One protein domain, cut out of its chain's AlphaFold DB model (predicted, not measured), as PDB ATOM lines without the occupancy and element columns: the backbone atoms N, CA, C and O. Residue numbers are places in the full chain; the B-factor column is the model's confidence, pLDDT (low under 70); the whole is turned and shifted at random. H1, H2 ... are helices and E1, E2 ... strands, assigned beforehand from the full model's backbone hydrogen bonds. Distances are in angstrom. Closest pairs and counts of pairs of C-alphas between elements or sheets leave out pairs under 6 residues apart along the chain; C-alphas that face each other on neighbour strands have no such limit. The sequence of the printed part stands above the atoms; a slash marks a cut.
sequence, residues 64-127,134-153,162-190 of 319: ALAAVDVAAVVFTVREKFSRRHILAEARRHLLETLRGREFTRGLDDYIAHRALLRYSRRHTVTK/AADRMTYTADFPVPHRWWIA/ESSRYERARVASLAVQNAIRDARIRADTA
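What this domain is: This is residues 64 to 127, 134 to 153 and 162 to 190 of the 319 residues of an uncharacterized protein of Streptomyces sp. H-KF8 (UniProt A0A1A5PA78). H1 forms the core of a helical body, with H2 and H3 crossing it and each other on one side and the long H4 packed along its other side. A small two-strand ribbon, E1 and E2, sits beside H1 and the end of H3, while residues 182 to 190 of H4 stick out. The printed part has 113 residues with four named helices and two named strands in the order H1 H2 H3 E1 E2 H4, the strands antiparallel, the class mostly helix. It is compact, with a radius of gyration of the C-alphas of 15.0 A and spans of 41 by 36 by 34 A.

How they stand to each other: H1, residues 64 to 78, is the hub. It touches H2, residues 83 to 98, closest at the C-alphas of Val 70 and Ala 90, 5.8 A, at a steep tilt of 56 degrees, opposite ways. H3, residues 107 to 119, touches H1, closest at the C-alphas of Ala 67 and Ala 115, 4.5 A, only just about perpendicular at 73 degrees. H2 and H3 touch, closest at the C-alphas of Ala 90 and Asp 108, 5.3 A. E1, residues 120 to 122, and E2, residues 140 to 142, are antiparallel neighbours, with N 121 and O 141 2.7 A apart, within hydrogen-bond range. The closest C-alphas of H1 and E2, Phe 75 and Ala 142, are 6.0 A apart. H4, residues 165 to 190, touches H1 with residues 165 to 177 alone, closest at the C-alphas of Val 73 and Ala 169, 4.9 A, at a shallow tilt of 29 degrees, opposite ways; it is apart from H2 and H3. Every O i to N i+4 pair is within hydrogen-bond range in H1, H2 and H3, and 21 of 22 in H4.

Where its parts are: H1 begins at C-alpha 64, (51.806, -43.690, -32.703), and is 21.3 A long; H2 is 22.2 A and H3 17.4 A. H4, 38.0 A, ends at C-alpha 190, (56.059, -63.073, -24.531).

The domain as a whole: The C-alphas farthest apart, Lys 127 and Ala 153, are 49.5 A apart. Residues 128 to 133 and 154 to 161 are not printed, leaving C-alpha gaps of 14.0 A and 8.9 A. Of the links printed whole, none is long. Confidence is under 70 at residues 124 to 127 and 134 to 136.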
ATOM      1  N   ALA A  64      52.700 -43.248 -33.766       88.12
ATOM      2  CA  ALA A  64      51.806 -43.690 -32.703       88.12
ATOM      3  C   ALA A  64      51.910 -42.761 -31.488       88.12
ATOM      4  O   ALA A  64      50.880 -42.309 -30.993       88.12
ATOM      5  N   LEU A  65      53.128 -42.411 -31.062       89.69
ATOM      6  CA  LEU A  65      53.341 -41.487 -29.940       89.69
ATOM      7  C   LEU A  65      52.912 -40.055 -30.288       89.69
ATOM      8  O   LEU A  65      52.223 -39.415 -29.494       89.69
ATOM      9  N   ALA A  66      53.205 -39.596 -31.509       92.25
ATOM     10  CA  ALA A  66      52.759 -38.294 -32.001       92.25
ATOM     11  C   ALA A  66      51.225 -38.176 -32.008       92.25
ATOM     12  O   ALA A  66      50.669 -37.140 -31.645       92.25
ATOM     13  N   ALA A  67      50.516 -39.248 -32.383       94.88
ATOM     14  CA  ALA A  67      49.056 -39.276 -32.349       94.88
ATOM     15  C   ALA A  67      48.495 -39.153 -30.919       94.88
ATOM     16  O   ALA A  67      47.475 -38.486 -30.733       94.88
ATOM     17  N   VAL A  68      49.161 -39.748 -29.921       94.31
ATOM     18  CA  VAL A  68      48.805 -39.595 -28.497       94.31
ATOM     19  C   VAL A  68      48.998 -38.145 -28.054       94.31
ATOM     20  O   VAL A  68      48.061 -37.552 -27.519       94.31
ATOM     21  N   ASP A  69      50.169 -37.558 -28.325       93.31
ATOM     22  CA  ASP A  69      50.501 -36.182 -27.933       93.31
ATOM     23  C   ASP A  69      49.500 -35.173 -28.496       93.31
ATOM     24  O   ASP A  69      48.937 -34.350 -27.770       93.31
ATOM     25  N   VAL A  70      49.235 -35.270 -29.799       95.25
ATOM     26  CA  VAL A  70      48.299 -34.391 -30.501       95.25
ATOM     27  C   VAL A  70      46.888 -34.525 -29.925       95.25
ATOM     28  O   VAL A  70      46.235 -33.513 -29.652       95.25
ATOM     29  N   ALA A  71      46.403 -35.751 -29.710       94.38
ATOM     30  CA  ALA A  71      45.067 -35.976 -29.166       94.38
ATOM     31  C   ALA A  71      44.941 -35.451 -27.724       94.38
ATOM     32  O   ALA A  71      43.962 -34.766 -27.410       94.38
ATOM     33  N   ALA A  72      45.951 -35.684 -26.880       93.00
ATOM     34  CA  ALA A  72      45.975 -35.216 -25.497       93.00
ATOM     35  C   ALA A  72      45.945 -33.683 -25.413       93.00
ATOM     36  O   ALA A  72      45.174 -33.116 -24.633       93.00
ATOM     37  N   VAL A  73      46.731 -32.990 -26.243       93.50
ATOM     38  CA  VAL A  73      46.749 -31.518 -26.296       93.50
ATOM     39  C   VAL A  73      45.410 -30.970 -26.761       93.50
ATOM     40  O   VAL A  73      44.842 -30.090 -26.112       93.50
ATOM     41  N   VAL A  74      44.860 -31.492 -27.856       93.94
ATOM     42  CA  VAL A  74      43.606 -30.955 -28.391       93.94
ATOM     43  C   VAL A  74      42.453 -31.187 -27.414       93.94
ATOM     44  O   VAL A  74      41.650 -30.274 -27.200       93.94
ATOM     45  N   PHE A  75      42.402 -32.357 -26.774       90.75
ATOM     46  CA  PHE A  75      41.391 -32.666 -25.770       90.75
ATOM     47  C   PHE A  75      41.524 -31.793 -24.521       90.75
ATOM     48  O   PHE A  75      40.565 -31.137 -24.135       90.75
ATOM     49  N   THR A  76      42.706 -31.702 -23.914       87.75
ATOM     50  CA  THR A  76      42.892 -30.896 -22.690       87.75
ATOM     51  C   THR A  76      42.671 -29.398 -22.910       87.75
ATOM     52  O   THR A  76      42.308 -28.676 -21.977       87.75
ATOM     53  N   VAL A  77      42.898 -28.901 -24.130       87.44
ATOM     54  CA  VAL A  77      42.697 -27.486 -24.462       87.44
ATOM     55  C   VAL A  77      41.238 -27.175 -24.790       87.44
ATOM     56  O   VAL A  77      40.774 -26.095 -24.408       87.44
ATOM     57  N   ARG A  78      40.532 -28.063 -25.508       86.81
ATOM     58  CA  ARG A  78      39.214 -27.767 -26.105       86.81
ATOM     59  C   ARG A  78      38.060 -28.633 -25.609       86.81
ATOM     60  O   ARG A  78      36.924 -28.230 -25.833       86.81
ATOM     61  N   GLU A  79      38.334 -29.778 -24.986       85.62
ATOM     62  CA  GLU A  79      37.412 -30.866 -24.602       85.62
ATOM     63  C   GLU A  79      36.638 -31.466 -25.790       85.62
ATOM     64  O   GLU A  79      36.740 -32.656 -26.075       85.62
ATOM     65  N   LYS A  80      35.930 -30.630 -26.555       89.56
ATOM     66  CA  LYS A  80      35.271 -30.951 -27.823       89.56
ATOM     67  C   LYS A  80      36.030 -30.322 -28.988       89.56
ATOM     68  O   LYS A  80      36.335 -29.129 -28.993       89.56
ATOM     69  N   PHE A  81      36.311 -31.104 -30.022       90.50
ATOM     70  CA  PHE A  81      37.117 -30.653 -31.154       90.50
ATOM     71  C   PHE A  81      36.663 -31.262 -32.482       90.50
ATOM     72  O   PHE A  81      35.896 -32.215 -32.516       90.50
ATOM     73  N   SER A  82      37.128 -30.700 -33.597       90.75
ATOM     74  CA  SER A  82      36.925 -31.240 -34.942       90.75
ATOM     75  C   SER A  82      38.274 -31.551 -35.588       90.75
ATOM     76  O   SER A  82      39.321 -31.117 -35.090       90.75
ATOM     77  N   ARG A  83      38.262 -32.275 -36.716       91.25
ATOM     78  CA  ARG A  83      39.476 -32.716 -37.432       91.25
ATOM     79  C   ARG A  83      40.484 -31.587 -37.665       91.25
ATOM     80  O   ARG A  83      41.683 -31.796 -37.510       91.25
ATOM     81  N   ARG A  84      40.016 -30.371 -37.975       93.19
ATOM     82  CA  ARG A  84      40.890 -29.206 -38.217       93.19
ATOM     83  C   ARG A  84      41.757 -28.829 -37.011       93.19
ATOM     84  O   ARG A  84      42.861 -28.335 -37.203       93.19
ATOM     85  N   HIS A  85      41.272 -29.045 -35.784       93.69
ATOM     86  CA  HIS A  85      42.046 -28.742 -34.578       93.69
ATOM     87  C   HIS A  85      43.177 -29.754 -34.392       93.69
ATOM     88  O   HIS A  85      44.300 -29.352 -34.118       93.69
ATOM     89  N   ILE A  86      42.893 -31.039 -34.619       94.56
ATOM     90  CA  ILE A  86      43.915 -32.091 -34.614       94.56
ATOM     91  C   ILE A  86      44.942 -31.858 -35.717       94.56
ATOM     92  O   ILE A  86      46.131 -31.948 -35.453       94.56
ATOM     93  N   LEU A  87      44.516 -31.492 -36.927       95.44
ATOM     94  CA  LEU A  87      45.447 -31.226 -38.024       95.44
ATOM     95  C   LEU A  87      46.375 -30.038 -37.728       95.44
ATOM     96  O   LEU A  87      47.572 -30.097 -38.001       95.44
ATOM     97  N   ALA A  88      45.837 -28.960 -37.152       95.19
ATOM     98  CA  ALA A  88      46.642 -27.811 -36.747       95.19
ATOM     99  C   ALA A  88      47.678 -28.191 -35.679       95.19
ATOM    100  O   ALA A  88      48.833 -27.775 -35.766       95.19
ATOM    101  N   GLU A  89      47.282 -29.010 -34.707       96.06
ATOM    102  CA  GLU A  89      48.176 -29.455 -33.643       96.06
ATOM    103  C   GLU A  89      49.201 -30.489 -34.136       96.06
ATOM    104  O   GLU A  89      50.360 -30.414 -33.751       96.06
ATOM    105  N   ALA A  90      48.844 -31.372 -35.073       94.94
ATOM    106  CA  ALA A  90      49.787 -32.280 -35.729       94.94
ATOM    107  C   ALA A  90      50.882 -31.510 -36.484       94.94
ATOM    108  O   ALA A  90      52.066 -31.812 -36.347       94.94
ATOM    109  N   ARG A  91      50.512 -30.449 -37.212       94.50
ATOM    110  CA  ARG A  91      51.486 -29.556 -37.864       94.50
ATOM    111  C   ARG A  91      52.393 -28.873 -36.853       94.50
ATOM    112  O   ARG A  91      53.597 -28.787 -37.075       94.50
ATOM    113  N   ARG A  92      51.832 -28.403 -35.739       93.00
ATOM    114  CA  ARG A  92      52.613 -27.808 -34.652       93.00
ATOM    115  C   ARG A  92      53.591 -28.816 -34.046       93.00
ATOM    116  O   ARG A  92      54.767 -28.495 -33.916       93.00
ATOM    117  N   HIS A  93      53.128 -30.026 -33.745       90.88
ATOM    118  CA  HIS A  93      53.946 -31.105 -33.199       90.88
ATOM    119  C   HIS A  93      55.118 -31.448 -34.127       90.88
ATOM    120  O   HIS A  93      56.251 -31.558 -33.668       90.88
ATOM    121  N   LEU A  94      54.881 -31.533 -35.441       90.00
ATOM    122  CA  LEU A  94      55.942 -31.762 -36.425       90.00
ATOM    123  C   LEU A  94      56.943 -30.601 -36.487       90.00
ATOM    124  O   LEU A  94      58.146 -30.843 -36.502       90.00
ATOM    125  N   LEU A  95      56.480 -29.347 -36.466       88.12
ATOM    126  CA  LEU A  95      57.369 -28.178 -36.443       88.12
ATOM    127  C   LEU A  95      58.253 -28.145 -35.186       88.12
ATOM    128  O   LEU A  95      59.436 -27.806 -35.268       88.12
ATOM    129  N   GLU A  96      57.686 -28.495 -34.030       86.56
ATOM    130  CA  GLU A  96      58.408 -28.544 -32.758       86.56
ATOM    131  C   GLU A  96      59.391 -29.723 -32.701       86.56
ATOM    132  O   GLU A  96      60.523 -29.535 -32.256       86.56
ATOM    133  N   THR A  97      58.997 -30.898 -33.195       86.69
ATOM    134  CA  THR A  97      59.810 -32.125 -33.162       86.69
ATOM    135  C   THR A  97      60.955 -32.061 -34.165       86.69
ATOM    136  O   THR A  97      62.108 -32.267 -33.804       86.69
ATOM    137  N   LEU A  98      60.667 -31.682 -35.411       83.62
ATOM    138  CA  LEU A  98      61.634 -31.713 -36.511       83.62
ATOM    139  C   LEU A  98      62.511 -30.458 -36.599       83.62
ATOM    140  O   LEU A  98      63.415 -30.394 -37.435       83.62
ATOM    141  N   ARG A  99      62.260 -29.447 -35.753       82.38
ATOM    142  CA  ARG A  99      63.076 -28.222 -35.611       82.38
ATOM    143  C   ARG A  99      63.442 -27.572 -36.955       82.38
ATOM    144  O   ARG A  99      64.576 -27.143 -37.176       82.38
ATOM    145  N   GLY A 100      62.459 -27.493 -37.853       76.94
ATOM    146  CA  GLY A 100      62.603 -26.874 -39.173       76.94
ATOM    147  C   GLY A 100      63.184 -27.775 -40.267       76.94
ATOM    148  O   GLY A 100      63.524 -27.256 -41.328       76.94
ATOM    149  N   ARG A 101      63.308 -29.093 -40.049       75.50
ATOM    150  CA  ARG A 101      63.447 -30.049 -41.160       75.50
ATOM    151  C   ARG A 101      62.121 -30.166 -41.919       75.50
ATOM    152  O   ARG A 101      61.045 -30.049 -41.333       75.50
ATOM    153  N   GLU A 102      62.223 -30.383 -43.225       77.62
ATOM    154  CA  GLU A 102      61.075 -30.717 -44.066       77.62
ATOM    155  C   GLU A 102      60.531 -32.098 -43.655       77.62
ATOM    156  O   GLU A 102      61.289 -32.971 -43.229       77.62
ATOM    157  N   PHE A 103      59.214 -32.283 -43.748       78.00
ATOM    158  CA  PHE A 103      58.548 -33.558 -43.488       78.00
ATOM    159  C   PHE A 103      57.703 -33.962 -44.689       78.00
ATOM    160  O   PHE A 103      57.233 -33.105 -45.442       78.00
ATOM    161  N   THR A 104      57.494 -35.267 -44.854       79.50
ATOM    162  CA  THR A 104      56.708 -35.817 -45.960       79.50
ATOM    163  C   THR A 104      55.304 -35.225 -45.965       79.50
ATOM    164  O   THR A 104      54.575 -35.301 -44.973       79.50
ATOM    165  N   ARG A 105      54.906 -34.640 -47.096       82.00
ATOM    166  CA  ARG A 105      53.564 -34.080 -47.271       82.00
ATOM    167  C   ARG A 105      52.514 -35.154 -46.957       82.00
ATOM    168  O   ARG A 105      52.555 -36.232 -47.534       82.00
ATOM    169  N   GLY A 106      51.584 -34.851 -46.049       85.50
ATOM    170  CA  GLY A 106      50.545 -35.784 -45.603       85.50
ATOM    171  C   GLY A 106      50.865 -36.540 -44.310       85.50
ATOM    172  O   GLY A 106      49.970 -37.179 -43.762       85.50
ATOM    173  N   LEU A 107      52.085 -36.436 -43.762       88.25
ATOM    174  CA  LEU A 107      52.412 -36.996 -42.443       88.25
ATOM    175  C   LEU A 107      51.555 -36.372 -41.329       88.25
ATOM    176  O   LEU A 107      51.105 -37.068 -40.422       88.25
ATOM    177  N   ASP A 108      51.291 -35.070 -41.418       92.75
ATOM    178  CA  ASP A 108      50.393 -34.341 -40.523       92.75
ATOM    179  C   ASP A 108      48.959 -34.878 -40.590       92.75
ATOM    180  O   ASP A 108      48.338 -35.129 -39.555       92.75
ATOM    181  N   ASP A 109      48.448 -35.104 -41.801       92.62
ATOM    182  CA  ASP A 109      47.132 -35.708 -42.021       92.62
ATOM    183  C   ASP A 109      47.075 -37.165 -41.537       92.62
ATOM    184  O   ASP A 109      46.048 -37.580 -40.991       92.62
ATOM    185  N   TYR A 110      48.163 -37.928 -41.674       92.88
ATOM    186  CA  TYR A 110      48.258 -39.306 -41.191       92.88
ATOM    187  C   TYR A 110      48.265 -39.382 -39.659       92.88
ATOM    188  O   TYR A 110      47.486 -40.141 -39.078       92.88
ATOM    189  N   ILE A 111      49.059 -38.536 -38.990       94.31
ATOM    190  CA  ILE A 111      49.023 -38.373 -37.527       94.31
ATOM    191  C   ILE A 111      47.613 -37.976 -37.086       94.31
ATOM    192  O   ILE A 111      47.060 -38.576 -36.162       94.31
ATOM    193  N   ALA A 112      46.997 -37.010 -37.774       94.69
ATOM    194  CA  ALA A 112      45.658 -36.544 -37.443       94.69
ATOM    195  C   ALA A 112      44.597 -37.643 -37.587       94.69
ATOM    196  O   ALA A 112      43.725 -37.789 -36.728       94.69
ATOM    197  N   HIS A 113      44.676 -38.437 -38.654       93.69
ATOM    198  CA  HIS A 113      43.790 -39.573 -38.865       93.69
ATOM    199  C   HIS A 113      43.978 -40.637 -37.775       93.69
ATOM    200  O   HIS A 113      42.998 -41.087 -37.184       93.69
ATOM    201  N   ARG A 114      45.227 -40.985 -37.442       94.44
ATOM    202  CA  ARG A 114      45.538 -41.972 -36.398       94.44
ATOM    203  C   ARG A 114      45.067 -41.518 -35.013       94.44
ATOM    204  O   ARG A 114      44.505 -42.324 -34.275       94.44
ATOM    205  N   ALA A 115      45.227 -40.232 -34.692       94.50
ATOM    206  CA  ALA A 115      44.739 -39.623 -33.454       94.50
ATOM    207  C   ALA A 115      43.211 -39.713 -33.322       94.50
ATOM    208  O   ALA A 115      42.687 -40.081 -32.266       94.50
ATOM    209  N   LEU A 116      42.490 -39.429 -34.412       92.44
ATOM    210  CA  LEU A 116      41.035 -39.566 -34.460       92.44
ATOM    211  C   LEU A 116      40.586 -41.020 -34.309       92.44
ATOM    212  O   LEU A 116      39.653 -41.289 -33.562       92.44
ATOM    213  N   LEU A 117      41.253 -41.945 -35.000       91.75
ATOM    214  CA  LEU A 117      40.876 -43.354 -35.020       91.75
ATOM    215  C   LEU A 117      41.106 -44.050 -33.671       91.75
ATOM    216  O   LEU A 117      40.299 -44.880 -33.269       91.75
ATOM    217  N   ARG A 118      42.223 -43.756 -32.992       90.50
ATOM    218  CA  ARG A 118      42.665 -44.516 -31.809       90.50
ATOM    219  C   ARG A 118      42.353 -43.852 -30.476       90.50
ATOM    220  O   ARG A 118      42.145 -44.562 -29.501       90.50
ATOM    221  N   TYR A 119      42.323 -42.522 -30.430       90.31
ATOM    222  CA  TYR A 119      42.260 -41.780 -29.166       90.31
ATOM    223  C   TYR A 119      41.062 -40.840 -29.072       90.31
ATOM    224  O   TYR A 119      40.910 -40.142 -28.073       90.31
ATOM    225  N   SER A 120      40.199 -40.806 -30.089       89.44
ATOM    226  CA  SER A 120      39.024 -39.940 -30.101       89.44
ATOM    227  C   SER A 120      37.735 -40.752 -30.196       89.44
ATOM    228  O   SER A 120      37.657 -41.768 -30.879       89.44
ATOM    229  N   ARG A 121      36.685 -40.270 -29.537       88.38
ATOM    230  CA  ARG A 121      35.311 -40.757 -29.654       88.38
ATOM    231  C   ARG A 121      34.466 -39.700 -30.347       88.38
ATOM    232  O   ARG A 121      34.536 -38.511 -30.032       88.38
ATOM    233  N   ARG A 122      33.649 -40.124 -31.306       85.00
ATOM    234  CA  ARG A 122      32.722 -39.227 -31.994       85.00
ATOM    235  C   ARG A 122      31.640 -38.774 -31.010       85.00
ATOM    236  O   ARG A 122      30.934 -39.596 -30.445       85.00
ATOM    237  N   HIS A 123      31.509 -37.464 -30.823       76.31
ATOM    238  CA  HIS A 123      30.482 -36.862 -29.966       76.31
ATOM    239  C   HIS A 123      29.193 -36.559 -30.752       76.31
ATOM    240  O   HIS A 123      28.113 -36.419 -30.183       76.31
ATOM    241  N   THR A 124      29.275 -36.411 -32.077       65.44
ATOM    242  CA  THR A 124      28.082 -36.202 -32.915       65.44
ATOM    243  C   THR A 124      27.297 -37.502 -33.081       65.44
ATOM    244  O   THR A 124      27.755 -38.419 -33.758       65.44
ATOM    245  N   VAL A 125      26.100 -37.558 -32.494       59.00
ATOM    246  CA  VAL A 125      25.135 -38.647 -32.697       59.00
ATOM    247  C   VAL A 125      24.498 -38.479 -34.076       59.00
ATOM    248  O   VAL A 125      23.856 -37.464 -34.354       59.00
ATOM    249  N   THR A 126      24.680 -39.457 -34.961       59.34
ATOM    250  CA  THR A 126      23.897 -39.560 -36.198       59.34
ATOM    251  C   THR A 126      22.449 -39.854 -35.827       59.34
ATOM    252  O   THR A 126      22.162 -40.898 -35.247       59.34
ATOM    253  N   LYS A 127      21.530 -38.929 -36.128       58.50
ATOM    254  CA  LYS A 127      20.095 -39.203 -36.001       58.50
ATOM    255  C   LYS A 127      19.673 -40.152 -37.132       58.50
ATOM    256  O   LYS A 127      20.036 -39.869 -38.277       58.50
ATOM    257  N   ALA A 134      29.495 -34.154 -42.886       68.62
ATOM    258  CA  ALA A 134      30.842 -34.138 -43.449       68.62
ATOM    259  C   ALA A 134      31.919 -34.152 -42.343       68.62
ATOM    260  O   ALA A 134      31.695 -33.674 -41.226       68.62
ATOM    261  N   ALA A 135      33.093 -34.716 -42.639       64.44
ATOM    262  CA  ALA A 135      34.154 -34.965 -41.655       64.44
ATOM    263  C   ALA A 135      34.634 -33.700 -40.906       64.44
ATOM    264  O   ALA A 135      35.101 -33.778 -39.770       64.44
ATOM    265  N   ASP A 136      34.503 -32.523 -41.515       67.19
ATOM    266  CA  ASP A 136      34.810 -31.213 -40.932       67.19
ATOM    267  C   ASP A 136      33.736 -30.709 -39.947       67.19
ATOM    268  O   ASP A 136      34.043 -29.928 -39.042       67.19
ATOM    269  N   ARG A 137      32.499 -31.198 -40.088       72.81
ATOM    270  CA  ARG A 137      31.344 -30.924 -39.216       72.81
ATOM    271  C   ARG A 137      31.172 -31.960 -38.106       72.81
ATOM    272  O   ARG A 137      30.297 -31.808 -37.254       72.81
ATOM    273  N   MET A 138      31.996 -33.007 -38.092       82.19
ATOM    274  CA  MET A 138      32.019 -33.974 -37.003       82.19
ATOM    275  C   MET A 138      32.741 -33.400 -35.778       82.19
ATOM    276  O   MET A 138      33.889 -32.953 -35.852       82.19
ATOM    277  N   THR A 139      32.064 -33.457 -34.632       88.31
ATOM    278  CA  THR A 139      32.667 -33.180 -33.323       88.31
ATOM    279  C   THR A 139      33.112 -34.479 -32.669       88.31
ATOM    280  O   THR A 139      32.371 -35.469 -32.650       88.31
ATOM    281  N   TYR A 140      34.303 -34.433 -32.094       90.44
ATOM    282  CA  TYR A 140      34.977 -35.487 -31.362       90.44
ATOM    283  C   TYR A 140      35.256 -35.025 -29.930       90.44
ATOM    284  O   TYR A 140      35.335 -33.827 -29.645       90.44
ATOM    285  N   THR A 141      35.401 -35.999 -29.049       90.44
ATOM    286  CA  THR A 141      35.954 -35.877 -27.701       90.44
ATOM    287  C   THR A 141      37.017 -36.963 -27.538       90.44
ATOM    288  O   THR A 141      37.142 -37.828 -28.403       90.44
ATOM    289  N   ALA A 142      37.780 -36.955 -26.459       87.69
ATOM    290  CA  ALA A 142      38.708 -38.029 -26.131       87.69
ATOM    291  C   ALA A 142      38.555 -38.414 -24.660       87.69
ATOM    292  O   ALA A 142      37.789 -37.788 -23.929       87.69
ATOM    293  N   ASP A 143      39.244 -39.472 -24.251       82.88
ATOM    294  CA  ASP A 143      39.339 -39.863 -22.849       82.88
ATOM    295  C   ASP A 143      40.813 -39.899 -22.474       82.88
ATOM    296  O   ASP A 143      41.514 -40.875 -22.730       82.88
ATOM    297  N   PHE A 144      41.304 -38.771 -21.973       83.12
ATOM    298  CA  PHE A 144      42.646 -38.683 -21.419       83.12
ATOM    299  C   PHE A 144      42.536 -38.411 -19.925       83.12
ATOM    300  O   PHE A 144      41.730 -37.559 -19.534       83.12
ATOM    301  N   PRO A 145      43.372 -39.053 -19.093       77.25
ATOM    302  CA  PRO A 145      43.458 -38.720 -17.682       77.25
ATOM    303  C   PRO A 145      44.024 -37.302 -17.560       77.25
ATOM    304  O   PRO A 145      45.231 -37.094 -17.654       77.25
ATOM    305  N   VAL A 146      43.151 -36.300 -17.422       73.38
ATOM    306  CA  VAL A 146      43.575 -34.903 -17.286       73.38
ATOM    307  C   VAL A 146      44.042 -34.696 -15.851       73.38
ATOM    308  O   VAL A 146      43.213 -34.746 -14.939       73.38
ATOM    309  N   PRO A 147      45.334 -34.422 -15.615       77.25
ATOM    310  CA  PRO A 147      45.802 -34.218 -14.263       77.25
ATOM    311  C   PRO A 147      45.173 -32.956 -13.668       77.25
ATOM    312  O   PRO A 147      44.877 -31.969 -14.367       77.25
ATOM    313  N   HIS A 148      45.004 -32.967 -12.348       80.88
ATOM    314  CA  HIS A 148      44.668 -31.761 -11.605       80.88
ATOM    315  C   HIS A 148      45.741 -30.687 -11.796       80.88
ATOM    316  O   HIS A 148      46.864 -30.960 -12.212       80.88
ATOM    317  N   ARG A 149      45.366 -29.432 -11.550       85.44
ATOM    318  CA  ARG A 149      46.308 -28.312 -11.608       85.44
ATOM    319  C   ARG A 149      47.358 -28.506 -10.510       85.44
ATOM    320  O   ARG A 149      46.994 -28.808  -9.377       85.44
ATOM    321  N   TRP A 150      48.632 -28.325 -10.845       86.75
ATOM    322  CA  TRP A 150      49.726 -28.323  -9.870       86.75
ATOM    323  C   TRP A 150      50.523 -27.024  -9.969       86.75
ATOM    324  O   TRP A 150      50.529 -26.359 -11.006       86.75
ATOM    325  N   TRP A 151      51.192 -26.647  -8.884       85.75
ATOM    326  CA  TRP A 151      52.020 -25.446  -8.835       85.75
ATOM    327  C   TRP A 151      53.463 -25.789  -9.199       85.75
ATOM    328  O   TRP A 151      54.043 -26.731  -8.667       85.75
ATOM    329  N   ILE A 152      54.034 -25.031 -10.131       81.38
ATOM    330  CA  ILE A 152      55.420 -25.156 -10.572       81.38
ATOM    331  C   ILE A 152      56.226 -24.092  -9.833       81.38
ATOM    332  O   ILE A 152      56.066 -22.891 -10.079       81.38
ATOM    333  N   ALA A 153      57.082 -24.548  -8.920       81.19
ATOM    334  CA  ALA A 153      58.062 -23.701  -8.262       81.19
ATOM    335  C   ALA A 153      59.145 -23.295  -9.276       81.19
ATOM    336  O   ALA A 153      59.676 -24.160  -9.979       81.19
ATOM    337  N   GLU A 162      50.863 -21.635 -11.706       86.19
ATOM    338  CA  GLU A 162      50.014 -22.781 -11.986       86.19
ATOM    339  C   GLU A 162      50.454 -23.489 -13.284       86.19
ATOM    340  O   GLU A 162      50.909 -22.857 -14.250       86.19
ATOM    341  N   SER A 163      50.320 -24.817 -13.317       86.06
ATOM    342  CA  SER A 163      50.534 -25.638 -14.508       86.06
ATOM    343  C   SER A 163      49.605 -25.188 -15.636       86.06
ATOM    344  O   SER A 163      48.380 -25.140 -15.478       86.06
ATOM    345  N   SER A 164      50.172 -24.902 -16.802       87.50
ATOM    346  CA  SER A 164      49.399 -24.532 -17.987       87.50
ATOM    347  C   SER A 164      48.610 -25.725 -18.536       87.50
ATOM    348  O   SER A 164      48.969 -26.885 -18.331       87.50
ATOM    349  N   ARG A 165      47.551 -25.464 -19.318       85.38
ATOM    350  CA  ARG A 165      46.797 -26.533 -20.011       85.38
ATOM    351  C   ARG A 165      47.703 -27.432 -20.854       85.38
ATOM    352  O   ARG A 165      47.505 -28.638 -20.867       85.38
ATOM    353  N   TYR A 166      48.708 -26.847 -21.499       86.56
ATOM    354  CA  TYR A 166      49.646 -27.563 -22.360       86.56
ATOM    355  C   TYR A 166      50.591 -28.477 -21.564       86.56
ATOM    356  O   TYR A 166      50.935 -29.567 -22.008       86.56
ATOM    357  N   GLU A 167      50.990 -28.079 -20.355       87.50
ATOM    358  CA  GLU A 167      51.779 -28.942 -19.466       87.50
ATOM    359  C   GLU A 167      50.953 -30.100 -18.926       87.50
ATOM    360  O   GLU A 167      51.415 -31.238 -18.933       87.50
ATOM    361  N   ARG A 168      49.699 -29.832 -18.548       88.56
ATOM    362  CA  ARG A 168      48.755 -30.885 -18.153       88.56
ATOM    363  C   ARG A 168      48.512 -31.877 -19.290       88.56
ATOM    364  O   ARG A 168      48.485 -33.077 -19.044       88.56
ATOM    365  N   ALA A 169      48.421 -31.389 -20.528       87.69
ATOM    366  CA  ALA A 169      48.332 -32.223 -21.723       87.69
ATOM    367  C   ALA A 169      49.536 -33.147 -21.901       87.69
ATOM    368  O   ALA A 169      49.366 -34.330 -22.179       87.69
ATOM    369  N   ARG A 170      50.751 -32.611 -21.720       87.19
ATOM    370  CA  ARG A 170      51.985 -33.396 -21.824       87.19
ATOM    371  C   ARG A 170      52.037 -34.508 -20.784       87.19
ATOM    372  O   ARG A 170      52.389 -35.627 -21.128       87.19
ATOM    373  N   VAL A 171      51.631 -34.229 -19.546       86.44
ATOM    374  CA  VAL A 171      51.554 -35.262 -18.501       86.44
ATOM    375  C   VAL A 171      50.486 -36.313 -18.830       86.44
ATOM    376  O   VAL A 171      50.757 -37.504 -18.707       86.44
ATOM    377  N   ALA A 172      49.309 -35.897 -19.314       84.50
ATOM    378  CA  ALA A 172      48.258 -36.822 -19.749       84.50
ATOM    379  C   ALA A 172      48.728 -37.739 -20.894       84.50
ATOM    380  O   ALA A 172      48.469 -38.941 -20.875       84.50
ATOM    381  N   SER A 173      49.443 -37.176 -21.874       85.50
ATOM    382  CA  SER A 173      50.040 -37.935 -22.974       85.50
ATOM    383  C   SER A 173      51.081 -38.929 -22.466       85.50
ATOM    384  O   SER A 173      51.016 -40.108 -22.802       85.50
ATOM    385  N   LEU A 174      51.993 -38.483 -21.595       88.06
ATOM    386  CA  LEU A 174      53.074 -39.313 -21.069       88.06
ATOM    387  C   LEU A 174      52.550 -40.574 -20.367       88.06
ATOM    388  O   LEU A 174      53.120 -41.647 -20.544       88.06
ATOM    389  N   ALA A 175      51.436 -40.474 -19.635       84.44
ATOM    390  CA  ALA A 175      50.790 -41.632 -19.017       84.44
ATOM    391  C   ALA A 175      50.366 -42.688 -20.059       84.44
ATOM    392  O   ALA A 175      50.637 -43.876 -19.891       84.44
ATOM    393  N   VAL A 176      49.759 -42.255 -21.168       84.62
ATOM    394  CA  VAL A 176      49.333 -43.146 -22.262       84.62
ATOM    395  C   VAL A 176      50.536 -43.693 -23.034       84.62
ATOM    396  O   VAL A 176      50.564 -44.871 -23.381       84.62
ATOM    397  N   GLN A 177      51.557 -42.870 -23.278       86.75
ATOM    398  CA  GLN A 177      52.789 -43.307 -23.935       86.75
ATOM    399  C   GLN A 177      53.529 -44.372 -23.122       86.75
ATOM    400  O   GLN A 177      54.008 -45.348 -23.696       86.75
ATOM    401  N   ASN A 178      53.597 -44.210 -21.799       86.38
ATOM    402  CA  ASN A 178      54.185 -45.210 -20.914       86.38
ATOM    403  C   ASN A 178      53.390 -46.516 -20.972       86.38
ATOM    404  O   ASN A 178      53.988 -47.555 -21.214       86.38
ATOM    405  N   ALA A 179      52.054 -46.463 -20.927       84.06
ATOM    406  CA  ALA A 179      51.224 -47.658 -21.088       84.06
ATOM    407  C   ALA A 179      51.445 -48.375 -22.439       84.06
ATOM    408  O   ALA A 179      51.464 -49.604 -22.492       84.06
ATOM    409  N   ILE A 180      51.648 -47.626 -23.533       83.69
ATOM    410  CA  ILE A 180      52.001 -48.195 -24.846       83.69
ATOM    411  C   ILE A 180      53.383 -48.848 -24.797       83.69
ATOM    412  O   ILE A 180      53.553 -49.950 -25.317       83.69
ATOM    413  N   ARG A 181      54.370 -48.185 -24.187       85.75
ATOM    414  CA  ARG A 181      55.731 -48.717 -24.058       85.75
ATOM    415  C   ARG A 181      55.745 -49.998 -23.222       85.75
ATOM    416  O   ARG A 181      56.319 -50.987 -23.659       85.75
ATOM    417  N   ASP A 182      55.030 -50.016 -22.104       85.12
ATOM    418  CA  ASP A 182      54.900 -51.183 -21.224       85.12
ATOM    419  C   ASP A 182      54.171 -52.343 -21.916       85.12
ATOM    420  O   ASP A 182      54.475 -53.514 -21.687       85.12
ATOM    421  N   ALA A 183      53.197 -52.046 -22.783       84.75
ATOM    422  CA  ALA A 183      52.538 -53.058 -23.605       84.75
ATOM    423  C   ALA A 183      53.479 -53.647 -24.671       84.75
ATOM    424  O   ALA A 183      53.455 -54.859 -24.868       84.75
ATOM    425  N   ARG A 184      54.323 -52.820 -25.310       86.62
ATOM    426  CA  ARG A 184      55.352 -53.285 -26.261       86.62
ATOM    427  C   ARG A 184      56.356 -54.218 -25.569       86.62
ATOM    428  O   ARG A 184      56.511 -55.349 -26.001       86.62
ATOM    429  N   ILE A 185      56.900 -53.812 -24.418       86.06
ATOM    430  CA  ILE A 185      57.853 -54.626 -23.634       86.06
ATOM    431  C   ILE A 185      57.254 -55.988 -23.233       86.06
ATOM    432  O   ILE A 185      57.921 -57.022 -23.302       86.06
ATOM    433  N   ARG A 186      55.976 -56.025 -22.833       87.25
ATOM    434  CA  ARG A 186      55.292 -57.292 -22.512       87.25
ATOM    435  C   ARG A 186      55.082 -58.188 -23.734       87.25
ATOM    436  O   ARG A 186      55.136 -59.404 -23.596       87.25
ATOM    437  N   ALA A 187      54.829 -57.613 -24.908       82.81
ATOM    438  CA  ALA A 187      54.676 -58.381 -26.141       82.81
ATOM    439  C   ALA A 187      56.014 -58.990 -26.596       82.81
ATOM    440  O   ALA A 187      56.056 -60.160 -26.976       82.81
ATOM    441  N   ASP A 188      57.104 -58.234 -26.477       79.00
ATOM    442  CA  ASP A 188      58.444 -58.694 -26.851       79.00
ATOM    443  C   ASP A 188      58.904 -59.852 -25.944       79.00
ATOM    444  O   ASP A 188      59.317 -60.903 -26.431       79.00
ATOM    445  N   THR A 189      58.706 -59.730 -24.626       76.19
ATOM    446  CA  THR A 189      59.046 -60.798 -23.660       76.19
ATOM    447  C   THR A 189      58.187 -62.059 -23.817       76.19
ATOM    448  O   THR A 189      58.682 -63.172 -23.637       76.19
ATOM    449  N   ALA A 190      56.912 -61.927 -24.203       71.81
ATOM    450  CA  ALA A 190      56.059 -63.073 -24.531       71.81
ATOM    451  C   ALA A 190      56.508 -63.792 -25.818       71.81
ATOM    452  O   ALA A 190      56.405 -65.017 -25.918       71.81
TER     453      ALA A 190